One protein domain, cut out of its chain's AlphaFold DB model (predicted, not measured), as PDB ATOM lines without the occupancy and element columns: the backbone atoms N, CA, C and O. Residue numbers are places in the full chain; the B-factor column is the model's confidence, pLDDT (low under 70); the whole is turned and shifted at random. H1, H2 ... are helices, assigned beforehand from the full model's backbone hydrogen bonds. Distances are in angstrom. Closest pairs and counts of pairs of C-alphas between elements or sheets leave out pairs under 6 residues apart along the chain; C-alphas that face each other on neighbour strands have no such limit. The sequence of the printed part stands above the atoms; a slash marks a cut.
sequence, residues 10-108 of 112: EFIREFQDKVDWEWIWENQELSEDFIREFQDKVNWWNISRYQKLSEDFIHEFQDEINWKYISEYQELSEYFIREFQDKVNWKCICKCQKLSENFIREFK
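AT A GLANCE: This is residues 10 to 108 of the 112 residues of an uncharacterized protein of Araneus ventricosus (UniProt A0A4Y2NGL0). The chain is wound in stacked turns, a small solenoid of short helices drawn out into a rod, with H2, H4, H6 and H8 side by side in one row and H3, H5, H7 and H9 in a looser second row. H1 lies at one end of the rod and H9 at the other. The printed part has 99 residues with nine named helices, H1 to H9 in order along the chain, and no named strand; the class is all helix. It is only just loose, close to compact, with a radius of gyration of the C-alphas of 15.2 A, and its C-alphas span 51 by 21 by 17 A.

HOW THE PARTS SIT: Begin at H1, residues 10 to 14, which touches no helix. Go on to H2, residues 21 to 27, and then to H4, residues 44 to 50: they touch, with the C-alphas of Glu 26 and Tyr 50 closest at 5.7 A, and run the same way at a shallow tilt of 25 degrees. H4 also touches H6, residues 67 to 73, where the C-alphas of Arg 49 and Tyr 69 are closest at 5.3 A, the same way at a shallow tilt of 14 degrees. H6 in turn touches H8, residues 90 to 96, where the C-alphas of Glu 72 and Cys 92 are closest at 4.9 A, the same way at a shallow tilt of 12 degrees. Now look at H3, residues 32 to 37, and H5, residues 55 to 60: they are close but not clearly touching, with the C-alphas of Glu 32 and Phe 57 closest at 7.2 A. H5 and H7, residues 78 to 83, are close but not clearly touching, at 7.2 A between the closest C-alphas, those of Glu 55 and Phe 80. H7 and H9, residues 101 to 106, are close but not clearly touching, at 7.3 A between the closest C-alphas, those of Glu 78 and Phe 103. In each of the nine helices every O i to N i+4 pair is within hydrogen-bond range.

IN THESE COORDINATES: Find C-alpha 10 at (29.065, -90.696, 163.454), where H1 begins; it runs 6.2 A. H2, H4, H6 and H8 each measure 9.9 A, H3, H7 and H9 8.6 A, and H5 8.5 A. H9 ends at C-alpha 106, at (64.123, -119.949, 157.484).

THE WHOLE: The two farthest C-alphas, of Lys 18 and Arg 105, are 51.6 A apart. The printed part has no cut and no long link. The mean pLDDT of the printed part is 95.4, and no printed residue is under 70.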
ATOM      1  N   GLU A  10      30.320 -91.103 162.801       92.44
ATOM      2  CA  GLU A  10      29.065 -90.696 163.454       92.44
ATOM      3  C   GLU A  10      27.932 -90.474 162.448       92.44
ATOM      4  O   GLU A  10      26.818 -90.951 162.660       92.44
ATOM      5  N   PHE A  11      28.223 -89.817 161.322       91.56
ATOM      6  CA  PHE A  11      27.243 -89.644 160.256       91.56
ATOM      7  C   PHE A  11      26.864 -90.995 159.645       91.56
ATOM      8  O   PHE A  11      25.690 -91.261 159.400       91.56
ATOM      9  N   ILE A  12      27.840 -91.876 159.416       92.56
ATOM     10  CA  ILE A  12      27.560 -93.208 158.873       92.56
ATOM     11  C   ILE A  12      26.668 -94.002 159.837       92.56
ATOM     12  O   ILE A  12      25.706 -94.615 159.383       92.56
ATOM     13  N   ARG A  13      26.908 -93.935 161.156       93.19
ATOM     14  CA  ARG A  13      26.040 -94.554 162.175       93.19
ATOM     15  C   ARG A  13      24.615 -94.010 162.115       93.19
ATOM     16  O   ARG A  13      23.664 -94.791 162.119       93.19
ATOM     17  N   GLU A  14      24.467 -92.686 162.047       94.38
ATOM     18  CA  GLU A  14      23.162 -92.014 162.010       94.38
ATOM     19  C   GLU A  14      22.360 -92.379 160.749       94.38
ATOM     20  O   GLU A  14      21.139 -92.539 160.805       94.38
ATOM     21  N   PHE A  15      23.041 -92.568 159.617       92.81
ATOM     22  CA  PHE A  15      22.420 -92.820 158.315       92.81
ATOM     23  C   PHE A  15      22.690 -94.226 157.763       92.81
ATOM     24  O   PHE A  15      22.586 -94.436 156.555       92.81
ATOM     25  N   GLN A  16      22.971 -95.200 158.629       90.69
ATOM     26  CA  GLN A  16      23.440 -96.543 158.260       90.69
ATOM     27  C   GLN A  16      22.529 -97.310 157.275       90.69
ATOM     28  O   GLN A  16      22.999 -98.156 156.518       90.69
ATOM     29  N   ASP A  17      21.231 -96.992 157.249       92.06
ATOM     30  CA  ASP A  17      20.238 -97.608 156.352       92.06
ATOM     31  C   ASP A  17      20.100 -96.889 154.997       92.06
ATOM     32  O   ASP A  17      19.299 -97.285 154.150       92.06
ATOM     33  N   LYS A  18      20.828 -95.786 154.797       90.88
ATOM     34  CA  LYS A  18      20.731 -94.908 153.617       90.88
ATOM     35  C   LYS A  18      22.064 -94.688 152.907       90.88
ATOM     36  O   LYS A  18      22.089 -94.015 151.879       90.88
ATOM     37  N   VAL A  19      23.156 -95.197 153.466       89.00
ATOM     38  CA  VAL A  19      24.493 -95.076 152.889       89.00
ATOM     39  C   VAL A  19      24.801 -96.224 151.932       89.00
ATOM     40  O   VAL A  19      24.269 -97.325 152.057       89.00
ATOM     41  N   ASP A  20      25.696 -95.957 150.986       90.00
ATOM     42  CA  ASP A  20      26.309 -96.988 150.156       90.00
ATOM     43  C   ASP A  20      27.495 -97.601 150.914       90.00
ATOM     44  O   ASP A  20      28.560 -96.989 151.041       90.00
ATOM     45  N   TRP A  21      27.284 -98.800 151.454       89.06
ATOM     46  CA  TRP A  21      28.292 -99.508 152.239       89.06
ATOM     47  C   TRP A  21      29.508 -99.921 151.412       89.06
ATOM     48  O   TRP A  21      30.627 -99.819 151.909       89.06
ATOM     49  N   GLU A  22      29.328-100.338 150.156       88.19
ATOM     50  CA  GLU A  22      30.461-100.716 149.304       88.19
ATOM     51  C   GLU A  22      31.374 -99.516 149.070       88.19
ATOM     52  O   GLU A  22      32.593 -99.624 149.232       88.19
ATOM     53  N   TRP A  23      30.778 -98.351 148.793       90.06
ATOM     54  CA  TRP A  23      31.527 -97.110 148.654       90.06
ATOM     55  C   TRP A  23      32.250 -96.728 149.949       90.06
ATOM     56  O   TRP A  23      33.421 -96.349 149.891       90.06
ATOM     57  N   ILE A  24      31.591 -96.853 151.107       90.44
ATOM     58  CA  ILE A  24      32.195 -96.556 152.415       90.44
ATOM     59  C   ILE A  24      33.424 -97.431 152.666       90.44
ATOM     60  O   ILE A  24      34.486 -96.892 152.972       90.44
ATOM     61  N   TRP A  25      33.309 -98.752 152.493       89.62
ATOM     62  CA  TRP A  25      34.395 -99.693 152.787       89.62
ATOM     63  C   TRP A  25      35.633 -99.490 151.905       89.62
ATOM     64  O   TRP A  25      36.744 -99.789 152.337       89.62
ATOM     65  N   GLU A  26      35.454 -99.014 150.670       89.50
ATOM     66  CA  GLU A  26      36.549 -98.784 149.718       89.50
ATOM     67  C   GLU A  26      37.141 -97.367 149.800       89.50
ATOM     68  O   GLU A  26      38.329 -97.189 149.539       89.50
ATOM     69  N   ASN A  27      36.338 -96.352 150.145       88.38
ATOM     70  CA  ASN A  27      36.723 -94.946 149.960       88.38
ATOM     71  C   ASN A  27      36.882 -94.146 151.261       88.38
ATOM     72  O   ASN A  27      37.356 -93.010 151.200       88.38
ATOM     73  N   GLN A  28      36.484 -94.685 152.415       90.44
ATOM     74  CA  GLN A  28      36.695 -94.043 153.716       90.44
ATOM     75  C   GLN A  28      37.823 -94.737 154.483       90.44
ATOM     76  O   GLN A  28      37.974 -95.950 154.395       90.44
ATOM     77  N   GLU A  29      38.606 -93.967 155.239       90.75
ATOM     78  CA  GLU A  29      39.520 -94.517 156.246       90.75
ATOM     79  C   GLU A  29      38.710 -94.701 157.529       90.75
ATOM     80  O   GLU A  29      38.227 -93.724 158.103       90.75
ATOM     81  N   LEU A  30      38.495 -95.956 157.910       92.81
ATOM     82  CA  LEU A  30      37.622 -96.341 159.011       92.81
ATOM     83  C   LEU A  30      38.457 -96.878 160.162       92.81
ATOM     84  O   LEU A  30      39.449 -97.580 159.954       92.81
ATOM     85  N   SER A  31      38.046 -96.561 161.381       95.44
ATOM     86  CA  SER A  31      38.638 -97.151 162.568       95.44
ATOM     87  C   SER A  31      38.275 -98.629 162.675       95.44
ATOM     88  O   SER A  31      37.192 -99.070 162.290       95.44
ATOM     89  N   GLU A  32      39.179 -99.404 163.259       97.38
ATOM     90  CA  GLU A  32      38.929-100.813 163.550       97.38
ATOM     91  C   GLU A  32      37.714-101.018 164.458       97.38
ATOM     92  O   GLU A  32      36.947-101.952 164.247       97.38
ATOM     93  N   ASP A  33      37.485-100.122 165.423       97.19
ATOM     94  CA  ASP A  33      36.316-100.180 166.306       97.19
ATOM     95  C   ASP A  33      35.008-100.012 165.534       97.19
ATOM     96  O   ASP A  33      34.031-100.712 165.799       97.19
ATOM     97  N   PHE A  34      34.999 -99.137 164.529       95.06
ATOM     98  CA  PHE A  34      33.863 -99.005 163.631       95.06
ATOM     99  C   PHE A  34      33.642-100.275 162.804       95.06
ATOM    100  O   PHE A  34      32.510-100.729 162.644       95.06
ATOM    101  N   ILE A  35      34.714-100.897 162.310       96.06
ATOM    102  CA  ILE A  35      34.611-102.154 161.558       96.06
ATOM    103  C   ILE A  35      34.085-103.281 162.465       96.06
ATOM    104  O   ILE A  35      33.211-104.030 162.035       96.06
ATOM    105  N   ARG A  36      34.528-103.364 163.730       96.81
ATOM    106  CA  ARG A  36      34.003-104.315 164.735       96.81
ATOM    107  C   ARG A  36      32.508-104.128 164.982       96.81
ATOM    108  O   ARG A  36      31.771-105.110 165.059       96.81
ATOM    109  N   GLU A  37      32.063-102.877 165.103       95.69
ATOM    110  CA  GLU A  37      30.656-102.519 165.330       95.69
ATOM    111  C   GLU A  37      29.749-103.002 164.187       95.69
ATOM    112  O   GLU A  37      28.625-103.440 164.429       95.69
ATOM    113  N   PHE A  38      30.250-102.973 162.949       94.12
ATOM    114  CA  PHE A  38      29.494-103.318 161.741       94.12
ATOM    115  C   PHE A  38      29.963-104.603 161.049       94.12
ATOM    116  O   PHE A  38      29.623-104.816 159.886       94.12
ATOM    117  N   GLN A  39      30.691-105.476 161.749       93.38
ATOM    118  CA  GLN A  39      31.324-106.675 161.183       93.38
ATOM    119  C   GLN A  39      30.363-107.574 160.378       93.38
ATOM    120  O   GLN A  39      30.741-108.111 159.343       93.38
ATOM    121  N   ASP A  40      29.087-107.653 160.772       90.62
ATOM    122  CA  ASP A  40      28.066-108.459 160.079       90.62
ATOM    123  C   ASP A  40      27.625-107.875 158.720       90.62
ATOM    124  O   ASP A  40      26.987-108.553 157.914       90.62
ATOM    125  N   LYS A  41      27.921-106.596 158.461       84.88
ATOM    126  CA  LYS A  41      27.595-105.868 157.216       84.88
ATOM    127  C   LYS A  41      28.832-105.615 156.348       84.88
ATOM    128  O   LYS A  41      28.734-105.018 155.272       84.88
ATOM    129  N   VAL A  42      30.001-106.013 156.836       88.44
ATOM    130  CA  VAL A  42      31.290-105.713 156.231       88.44
ATOM    131  C   VAL A  42      31.548-106.614 155.027       88.44
ATOM    132  O   VAL A  42      31.330-107.823 155.050       88.44
ATOM    133  N   ASN A  43      32.092-106.019 153.965       90.12
ATOM    134  CA  ASN A  43      32.751-106.786 152.919       90.12
ATOM    135  C   ASN A  43      34.233-106.961 153.282       90.12
ATOM    136  O   ASN A  43      35.050-106.065 153.049       90.12
ATOM    137  N   TRP A  44      34.590-108.129 153.818       94.81
ATOM    138  CA  TRP A  44      35.952-108.430 154.274       94.81
ATOM    139  C   TRP A  44      37.015-108.352 153.173       94.81
ATOM    140  O   TRP A  44      38.182-108.085 153.465       94.81
ATOM    141  N   TRP A  45      36.633-108.505 151.901       94.81
ATOM    142  CA  TRP A  45      37.525-108.300 150.756       94.81
ATOM    143  C   TRP A  45      37.943-106.829 150.640       94.81
ATOM    144  O   TRP A  45      39.132-106.548 150.486       94.81
ATOM    145  N   ASN A  46      36.986-105.901 150.776       93.62
ATOM    146  CA  ASN A  46      37.255-104.461 150.770       93.62
ATOM    147  C   ASN A  46      38.070-104.057 151.997       93.62
ATOM    148  O   ASN A  46      39.067-103.356 151.850       93.62
ATOM    149  N   ILE A  47      37.703-104.551 153.184       95.62
ATOM    150  CA  ILE A  47      38.426-104.232 154.421       95.62
ATOM    151  C   ILE A  47      39.880-104.687 154.346       95.62
ATOM    152  O   ILE A  47      40.781-103.881 154.557       95.62
ATOM    153  N   SER A  48      40.124-105.935 153.938       97.12
ATOM    154  CA  SER A  48      41.486-106.485 153.835       97.12
ATOM    155  C   SER A  48      42.376-105.723 152.848       97.12
ATOM    156  O   SER A  48      43.602-105.762 152.958       97.12
ATOM    157  N   ARG A  49      41.770-105.081 151.841       96.00
ATOM    158  CA  ARG A  49      42.469-104.424 150.733       96.00
ATOM    159  C   ARG A  49      42.663-102.926 150.930       96.00
ATOM    160  O   ARG A  49      43.710-102.409 150.552       96.00
ATOM    161  N   TYR A  50      41.638-102.234 151.416       95.25
ATOM    162  CA  TYR A  50      41.571-100.774 151.387       95.25
ATOM    163  C   TYR A  50      41.766-100.128 152.756       95.25
ATOM    164  O   TYR A  50      42.178 -98.970 152.810       95.25
ATOM    165  N   GLN A  51      41.524-100.861 153.844       95.62
ATOM    166  CA  GLN A  51      41.754-100.355 155.195       95.62
ATOM    167  C   GLN A  51      43.177-100.662 155.658       95.62
ATOM    168  O   GLN A  51      43.792-101.635 155.213       95.62
ATOM    169  N   LYS A  52      43.696 -99.825 156.559       96.12
ATOM    170  CA  LYS A  52      44.924-100.114 157.304       96.12
ATOM    171  C   LYS A  52      44.535-100.860 158.565       96.12
ATOM    172  O   LYS A  52      43.805-100.313 159.385       96.12
ATOM    173  N   LEU A  53      45.020-102.083 158.696       97.81
ATOM    174  CA  LEU A  53      44.666-102.971 159.790       97.81
ATOM    175  C   LEU A  53      45.907-103.272 160.625       97.81
ATOM    176  O   LEU A  53      46.985-103.526 160.086       97.81
ATOM    177  N   SER A  54      45.747-103.242 161.939       98.31
ATOM    178  CA  SER A  54      46.731-103.726 162.894       98.31
ATOM    179  C   SER A  54      46.780-105.250 162.897       98.31
ATOM    180  O   SER A  54      45.797-105.930 162.601       98.31
ATOM    181  N   GLU A  55      47.928-105.803 163.276       98.62
ATOM    182  CA  GLU A  55      48.092-107.252 163.430       98.62
ATOM    183  C   GLU A  55      47.107-107.848 164.447       98.62
ATOM    184  O   GLU A  55      46.572-108.927 164.200       98.62
ATOM    185  N   ASP A  56      46.791-107.126 165.527       98.56
ATOM    186  CA  ASP A  56      45.807-107.557 166.529       98.56
ATOM    187  C   ASP A  56      44.410-107.712 165.913       98.56
ATOM    188  O   ASP A  56      43.735-108.720 166.135       98.56
ATOM    189  N   PHE A  57      43.987-106.757 165.080       98.38
ATOM    190  CA  PHE A  57      42.713-106.840 164.365       98.38
ATOM    191  C   PHE A  57      42.699-107.986 163.348       98.38
ATOM    192  O   PHE A  57      41.720-108.723 163.236       98.38
ATOM    193  N   ILE A  58      43.794-108.162 162.606       98.56
ATOM    194  CA  ILE A  58      43.933-109.251 161.633       98.56
ATOM    195  C   ILE A  58      43.875-110.609 162.348       98.56
ATOM    196  O   ILE A  58      43.233-111.529 161.848       98.56
ATOM    197  N   HIS A  59      44.499-110.734 163.521       98.19
ATOM    198  CA  HIS A  59      44.435-111.937 164.349       98.19
ATOM    199  C   HIS A  59      43.008-112.194 164.868       98.19
ATOM    200  O   HIS A  59      42.544-113.337 164.846       98.19
ATOM    201  N   GLU A  60      42.308-111.153 165.333       98.12
ATOM    202  CA  GLU A  60      40.918-111.220 165.812       98.12
ATOM    203  C   GLU A  60      39.967-111.757 164.727       98.12
ATOM    204  O   GLU A  60      39.177-112.659 164.997       98.12
ATOM    205  N   PHE A  61      40.103-111.276 163.488       97.81
ATOM    206  CA  PHE A  61      39.229-111.621 162.356       97.81
ATOM    207  C   PHE A  61      39.865-112.570 161.335       97.81
ATOM    208  O   PHE A  61      39.467-112.606 160.169       97.81
ATOM    209  N   GLN A  62      40.843-113.367 161.764       97.94
ATOM    210  CA  GLN A  62      41.701-114.194 160.908       97.94
ATOM    211  C   GLN A  62      40.982-115.191 159.980       97.94
ATOM    212  O   GLN A  62      41.592-115.695 159.031       97.94
ATOM    213  N   ASP A  63      39.727-115.523 160.276       97.44
ATOM    214  CA  ASP A  63      38.916-116.472 159.508       97.44
ATOM    215  C   ASP A  63      37.962-115.782 158.516       97.44
ATOM    216  O   ASP A  63      37.464-116.429 157.596       97.44
ATOM    217  N   GLU A  64      37.774-114.468 158.642       96.81
ATOM    218  CA  GLU A  64      36.902-113.660 157.780       96.81
ATOM    219  C   GLU A  64      37.687-112.907 156.692       96.81
ATOM    220  O   GLU A  64      37.215-112.680 155.574       96.81
ATOM    221  N   ILE A  65      38.923-112.518 157.008       97.50
ATOM    222  CA  ILE A  65      39.778-111.711 156.135       97.50
ATOM    223  C   ILE A  65      40.260-112.448 154.882       97.50
ATOM    224  O   ILE A  65      40.431-113.669 154.819       97.50
ATOM    225  N   ASN A  66      40.607-111.661 153.866       98.19
ATOM    226  CA  ASN A  66      41.259-112.170 152.674       98.19
ATOM    227  C   ASN A  66      42.787-112.149 152.829       98.19
ATOM    228  O   ASN A  66      43.440-111.134 152.576       98.19
ATOM    229  N   TRP A  67      43.373-113.302 153.154       98.38
ATOM    230  CA  TRP A  67      44.816-113.448 153.380       98.38
ATOM    231  C   TRP A  67      45.707-113.006 152.220       98.38
ATOM    232  O   TRP A  67      46.807-112.502 152.449       98.38
ATOM    233  N   LYS A  68      45.238-113.128 150.972       98.06
ATOM    234  CA  LYS A  68      45.990-112.635 149.813       98.06
ATOM    235  C   LYS A  68      46.176-111.119 149.877       98.06
ATOM    236  O   LYS A  68      47.266-110.646 149.571       98.06
ATOM    237  N   TYR A  69      45.142-110.379 150.272       98.12
ATOM    238  CA  TYR A  69      45.221-108.925 150.413       98.12
ATOM    239  C   TYR A  69      45.890-108.475 151.680       98.12
ATOM    240  O   TYR A  69      46.650-107.517 151.618       98.12
ATOM    241  N   ILE A  70      45.706-109.209 152.773       98.56
ATOM    242  CA  ILE A  70      46.483-108.954 153.978       98.56
ATOM    243  C   ILE A  70      47.979-109.035 153.669       98.56
ATOM    244  O   ILE A  70      48.720-108.099 153.940       98.56
ATOM    245  N   SER A  71      48.408-110.090 152.974       98.25
ATOM    246  CA  SER A  71      49.810-110.260 152.574       98.25
ATOM    247  C   SER A  71      50.314-109.211 151.572       98.25
ATOM    248  O   SER A  71      51.514-108.943 151.525       98.25
ATOM    249  N   GLU A  72      49.436-108.662 150.725       98.12
ATOM    250  CA  GLU A  72      49.809-107.717 149.659       98.12
ATOM    251  C   GLU A  72      49.796-106.251 150.111       98.12
ATOM    252  O   GLU A  72      50.637-105.482 149.644       98.12
ATOM    253  N   TYR A  73      48.852-105.867 150.974       97.62
ATOM    254  CA  TYR A  73      48.527-104.466 151.256       97.62
ATOM    255  C   TYR A  73      48.779-104.027 152.698       97.62
ATOM    256  O   TYR A  73      48.903-102.824 152.923       97.62
ATOM    257  N   GLN A  74      48.879-104.955 153.655       97.94
ATOM    258  CA  GLN A  74      49.177-104.612 155.047       97.94
ATOM    259  C   GLN A  74      50.684-104.663 155.309       97.94
ATOM    260  O   GLN A  74      51.420-105.386 154.633       97.94
ATOM    261  N   GLU A  75      51.143-103.891 156.291       97.75
ATOM    262  CA  GLU A  75      52.506-103.999 156.813       97.75
ATOM    263  C   GLU A  75      52.522-105.086 157.884       97.75
ATOM    264  O   GLU A  75      51.877-104.942 158.919       97.75
ATOM    265  N   LEU A  76      53.227-106.183 157.606       98.31
ATOM    266  CA  LEU A  76      53.268-107.344 158.487       98.31
ATOM    267  C   LEU A  76      54.683-107.546 159.021       98.31
ATOM    268  O   LEU A  76      55.665-107.563 158.275       98.31
ATOM    269  N   SER A  77      54.780-107.745 160.324       98.31
ATOM    270  CA  SER A  77      55.992-108.150 161.003       98.31
ATOM    271  C   SER A  77      56.337-109.594 160.656       98.31
ATOM    272  O   SER A  77      55.480-110.456 160.457       98.31
ATOM    273  N   GLU A  78      57.630-109.906 160.645       98.50
ATOM    274  CA  GLU A  78      58.067-111.291 160.471       98.50
ATOM    275  C   GLU A  78      57.511-112.223 161.552       98.50
ATOM    276  O   GLU A  78      57.339-113.410 161.301       98.50
ATOM    277  N   TYR A  79      57.275-111.724 162.770       98.44
ATOM    278  CA  TYR A  79      56.676-112.526 163.837       98.44
ATOM    279  C   TYR A  79      55.272-112.984 163.440       98.44
ATOM    280  O   TYR A  79      55.006-114.185 163.438       98.44
ATOM    281  N   PHE A  80      54.439-112.048 162.992       98.50
ATOM    282  CA  PHE A  80      53.087-112.333 162.533       98.50
ATOM    283  C   PHE A  80      53.066-113.266 161.319       98.50
ATOM    284  O   PHE A  80      52.287-114.214 161.259       98.50
ATOM    285  N   ILE A  81      53.976-113.061 160.361       98.50
ATOM    286  CA  ILE A  81      54.084-113.944 159.192       98.50
ATOM    287  C   ILE A  81      54.474-115.372 159.618       98.50
ATOM    288  O   ILE A  81      53.946-116.321 159.044       98.50
ATOM    289  N   ARG A  82      55.347-115.559 160.625       98.31
ATOM    290  CA  ARG A  82      55.656-116.905 161.167       98.31
ATOM    291  C   ARG A  82      54.435-117.556 161.798       98.31
ATOM    292  O   ARG A  82      54.216-118.750 161.603       98.31
ATOM    293  N   GLU A  83      53.680-116.787 162.575       98.38
ATOM    294  CA  GLU A  83      52.478-117.265 163.258       98.38
ATOM    295  C   GLU A  83      51.422-117.748 162.256       98.38
ATOM    296  O   GLU A  83      50.857-118.826 162.421       98.38
ATOM    297  N   PHE A  84      51.241-117.008 161.160       98.25
ATOM    298  CA  PHE A  84      50.249-117.294 160.123       98.25
ATOM    299  C   PHE A  84      50.836-117.859 158.827       98.25
ATOM    300  O   PHE A  84      50.240-117.710 157.757       98.25
ATOM    301  N   GLN A  85      51.977-118.546 158.911       97.75
ATOM    302  CA  GLN A  85      52.721-119.072 157.759       97.75
ATOM    303  C   GLN A  85      51.879-119.944 156.810       97.75
ATOM    304  O   GLN A  85      52.098-119.927 155.599       97.75
ATOM    305  N   ASP A  86      50.886-120.661 157.345       97.69
ATOM    306  CA  ASP A  86      49.997-121.543 156.576       97.69
ATOM    307  C   ASP A  86      48.825-120.802 155.909       97.69
ATOM    308  O   ASP A  86      48.149-121.353 155.039       97.69
ATOM    309  N   LYS A  87      48.553-119.558 156.325       98.06
ATOM    310  CA  LYS A  87      47.444-118.738 155.814       98.06
ATOM    311  C   LYS A  87      47.919-117.647 154.853       98.06
ATOM    312  O   LYS A  87      47.224-117.344 153.882       98.06
ATOM    313  N   VAL A  88      49.085-117.047 155.105       98.06
ATOM    314  CA  VAL A  88      49.620-115.953 154.280       98.06
ATOM    315  C   VAL A  88      49.846-116.380 152.831       98.06
ATOM    316  O   VAL A  88      50.172-117.522 152.511       98.06
ATOM    317  N   ASN A  89      49.715-115.426 151.912       98.12
ATOM    318  CA  ASN A  89      50.082-115.657 150.526       98.12
ATOM    319  C   ASN A  89      51.572-115.361 150.328       98.12
ATOM    320  O   ASN A  89      51.954-114.209 150.114       98.12
ATOM    321  N   TRP A  90      52.403-116.403 150.331       97.62
ATOM    322  CA  TRP A  90      53.859-116.283 150.200       97.62
ATOM    323  C   TRP A  90      54.320-115.479 148.986       97.62
ATOM    324  O   TRP A  90      55.227-114.658 149.097       97.62
ATOM    325  N   LYS A  91      53.643-115.617 147.841       96.44
ATOM    326  CA  LYS A  91      53.954-114.819 146.645       96.44
ATOM    327  C   LYS A  91      53.748-113.318 146.881       96.44
ATOM    328  O   LYS A  91      54.550-112.517 146.402       96.44
ATOM    329  N   CYS A  92      52.685-112.927 147.584       97.31
ATOM    330  CA  CYS A  92      52.459-111.535 147.976       97.31
ATOM    331  C   CYS A  92      53.478-111.084 149.027       97.31
ATOM    332  O   CYS A  92      54.075-110.025 148.855       97.31
ATOM    333  N   ILE A  93      53.739-111.909 150.049       97.94
ATOM    334  CA  ILE A  93      54.716-111.616 151.107       97.94
ATOM    335  C   ILE A  93      56.088-111.289 150.508       97.94
ATOM    336  O   ILE A  93      56.636-110.222 150.767       97.94
ATOM    337  N   CYS A  94      56.602-112.145 149.622       95.62
ATOM    338  CA  CYS A  94      57.917-111.960 149.001       95.62
ATOM    339  C   CYS A  94      57.998-110.717 148.107       95.62
ATOM    340  O   CYS A  94      59.073-110.154 147.915       95.62
ATOM    341  N   LYS A  95      56.870-110.309 147.516       96.12
ATOM    342  CA  LYS A  95      56.800-109.159 146.610       96.12
ATOM    343  C   LYS A  95      56.651-107.834 147.363       96.12
ATOM    344  O   LYS A  95      57.162-106.822 146.886       96.12
ATOM    345  N   CYS A  96      55.913-107.830 148.472       96.69
ATOM    346  CA  CYS A  96      55.433-106.608 149.120       96.69
ATOM    347  C   CYS A  96      56.098-106.320 150.470       96.69
ATOM    348  O   CYS A  96      56.245-105.150 150.821       96.69
ATOM    349  N   GLN A  97      56.515-107.348 151.213       96.25
ATOM    350  CA  GLN A  97      57.068-107.185 152.557       96.25
ATOM    351  C   GLN A  97      58.591-107.029 152.519       96.25
ATOM    352  O   GLN A  97      59.283-107.576 151.656       96.25
ATOM    353  N   LYS A  98      59.137-106.290 153.486       95.69
ATOM    354  CA  LYS A  98      60.586-106.204 153.705       95.69
ATOM    355  C   LYS A  98      60.994-107.277 154.706       95.69
ATOM    356  O   LYS A  98      60.713-107.143 155.891       95.69
ATOM    357  N   LEU A  99      61.664-108.314 154.219       96.81
ATOM    358  CA  LEU A  99      62.076-109.466 155.021       96.81
ATOM    359  C   LEU A  99      63.587-109.450 155.252       96.81
ATOM    360  O   LEU A  99      64.364-109.081 154.369       96.81
ATOM    361  N   SER A 100      64.010-109.874 156.435       97.56
ATOM    362  CA  SER A 100      65.411-110.101 156.763       97.56
ATOM    363  C   SER A 100      65.946-111.357 156.074       97.56
ATOM    364  O   SER A 100      65.218-112.310 155.790       97.56
ATOM    365  N   GLU A 101      67.259-111.400 155.851       96.44
ATOM    366  CA  GLU A 101      67.920-112.575 155.268       96.44
ATOM    367  C   GLU A 101      67.713-113.844 156.107       96.44
ATOM    368  O   GLU A 101      67.560-114.935 155.559       96.44
ATOM    369  N   ASN A 102      67.684-113.705 157.437       97.38
ATOM    370  CA  ASN A 102      67.454-114.827 158.344       97.38
ATOM    371  C   ASN A 102      66.061-115.424 158.141       97.38
ATOM    372  O   ASN A 102      65.943-116.643 158.033       97.38
ATOM    373  N   PHE A 103      65.039-114.575 158.028       96.94
ATOM    374  CA  PHE A 103      63.676-115.010 157.746       96.94
ATOM    375  C   PHE A 103      63.567-115.688 156.378       96.94
ATOM    376  O   PHE A 103      63.013-116.777 156.261       96.94
ATOM    377  N   ILE A 104      64.169-115.101 155.339       96.19
ATOM    378  CA  ILE A 104      64.183-115.696 153.994       96.19
ATOM    379  C   ILE A 104      64.852-117.077 154.016       96.19
ATOM    380  O   ILE A 104      64.388-118.008 153.363       96.19
ATOM    381  N   ARG A 105      65.936-117.240 154.783       95.88
ATOM    382  CA  ARG A 105      66.624-118.527 154.926       95.88
ATOM    383  C   ARG A 105      65.789-119.559 155.685       95.88
ATOM    384  O   ARG A 105      65.854-120.737 155.336       95.88
ATOM    385  N   GLU A 106      65.058-119.126 156.709       96.38
ATOM    386  CA  GLU A 106      64.123-119.949 157.484       96.38
ATOM    387  C   GLU A 106      63.014-120.511 156.577       96.38
ATOM    388  O   GLU A 106      62.792-121.719 156.570       96.38
ATOM    389  N   PHE A 107      62.427-119.669 155.719       96.06
ATOM    390  CA  PHE A 107      61.296-120.005 154.839       96.06
ATOM    391  C   PHE A 107      61.666-120.197 153.364       96.06
ATOM    392  O   PHE A 107      60.844-119.997 152.472       96.06
ATOM    393  N   LYS A 108      62.897-120.622 153.073       93.44
ATOM    394  CA  LYS A 108      63.429-120.743 151.700       93.44
ATOM    395  C   LYS A 108      62.571-121.579 150.735       93.44
ATOM    396  O   LYS A 108      62.691-121.431 149.525       93.44
TER     397      LYS A 108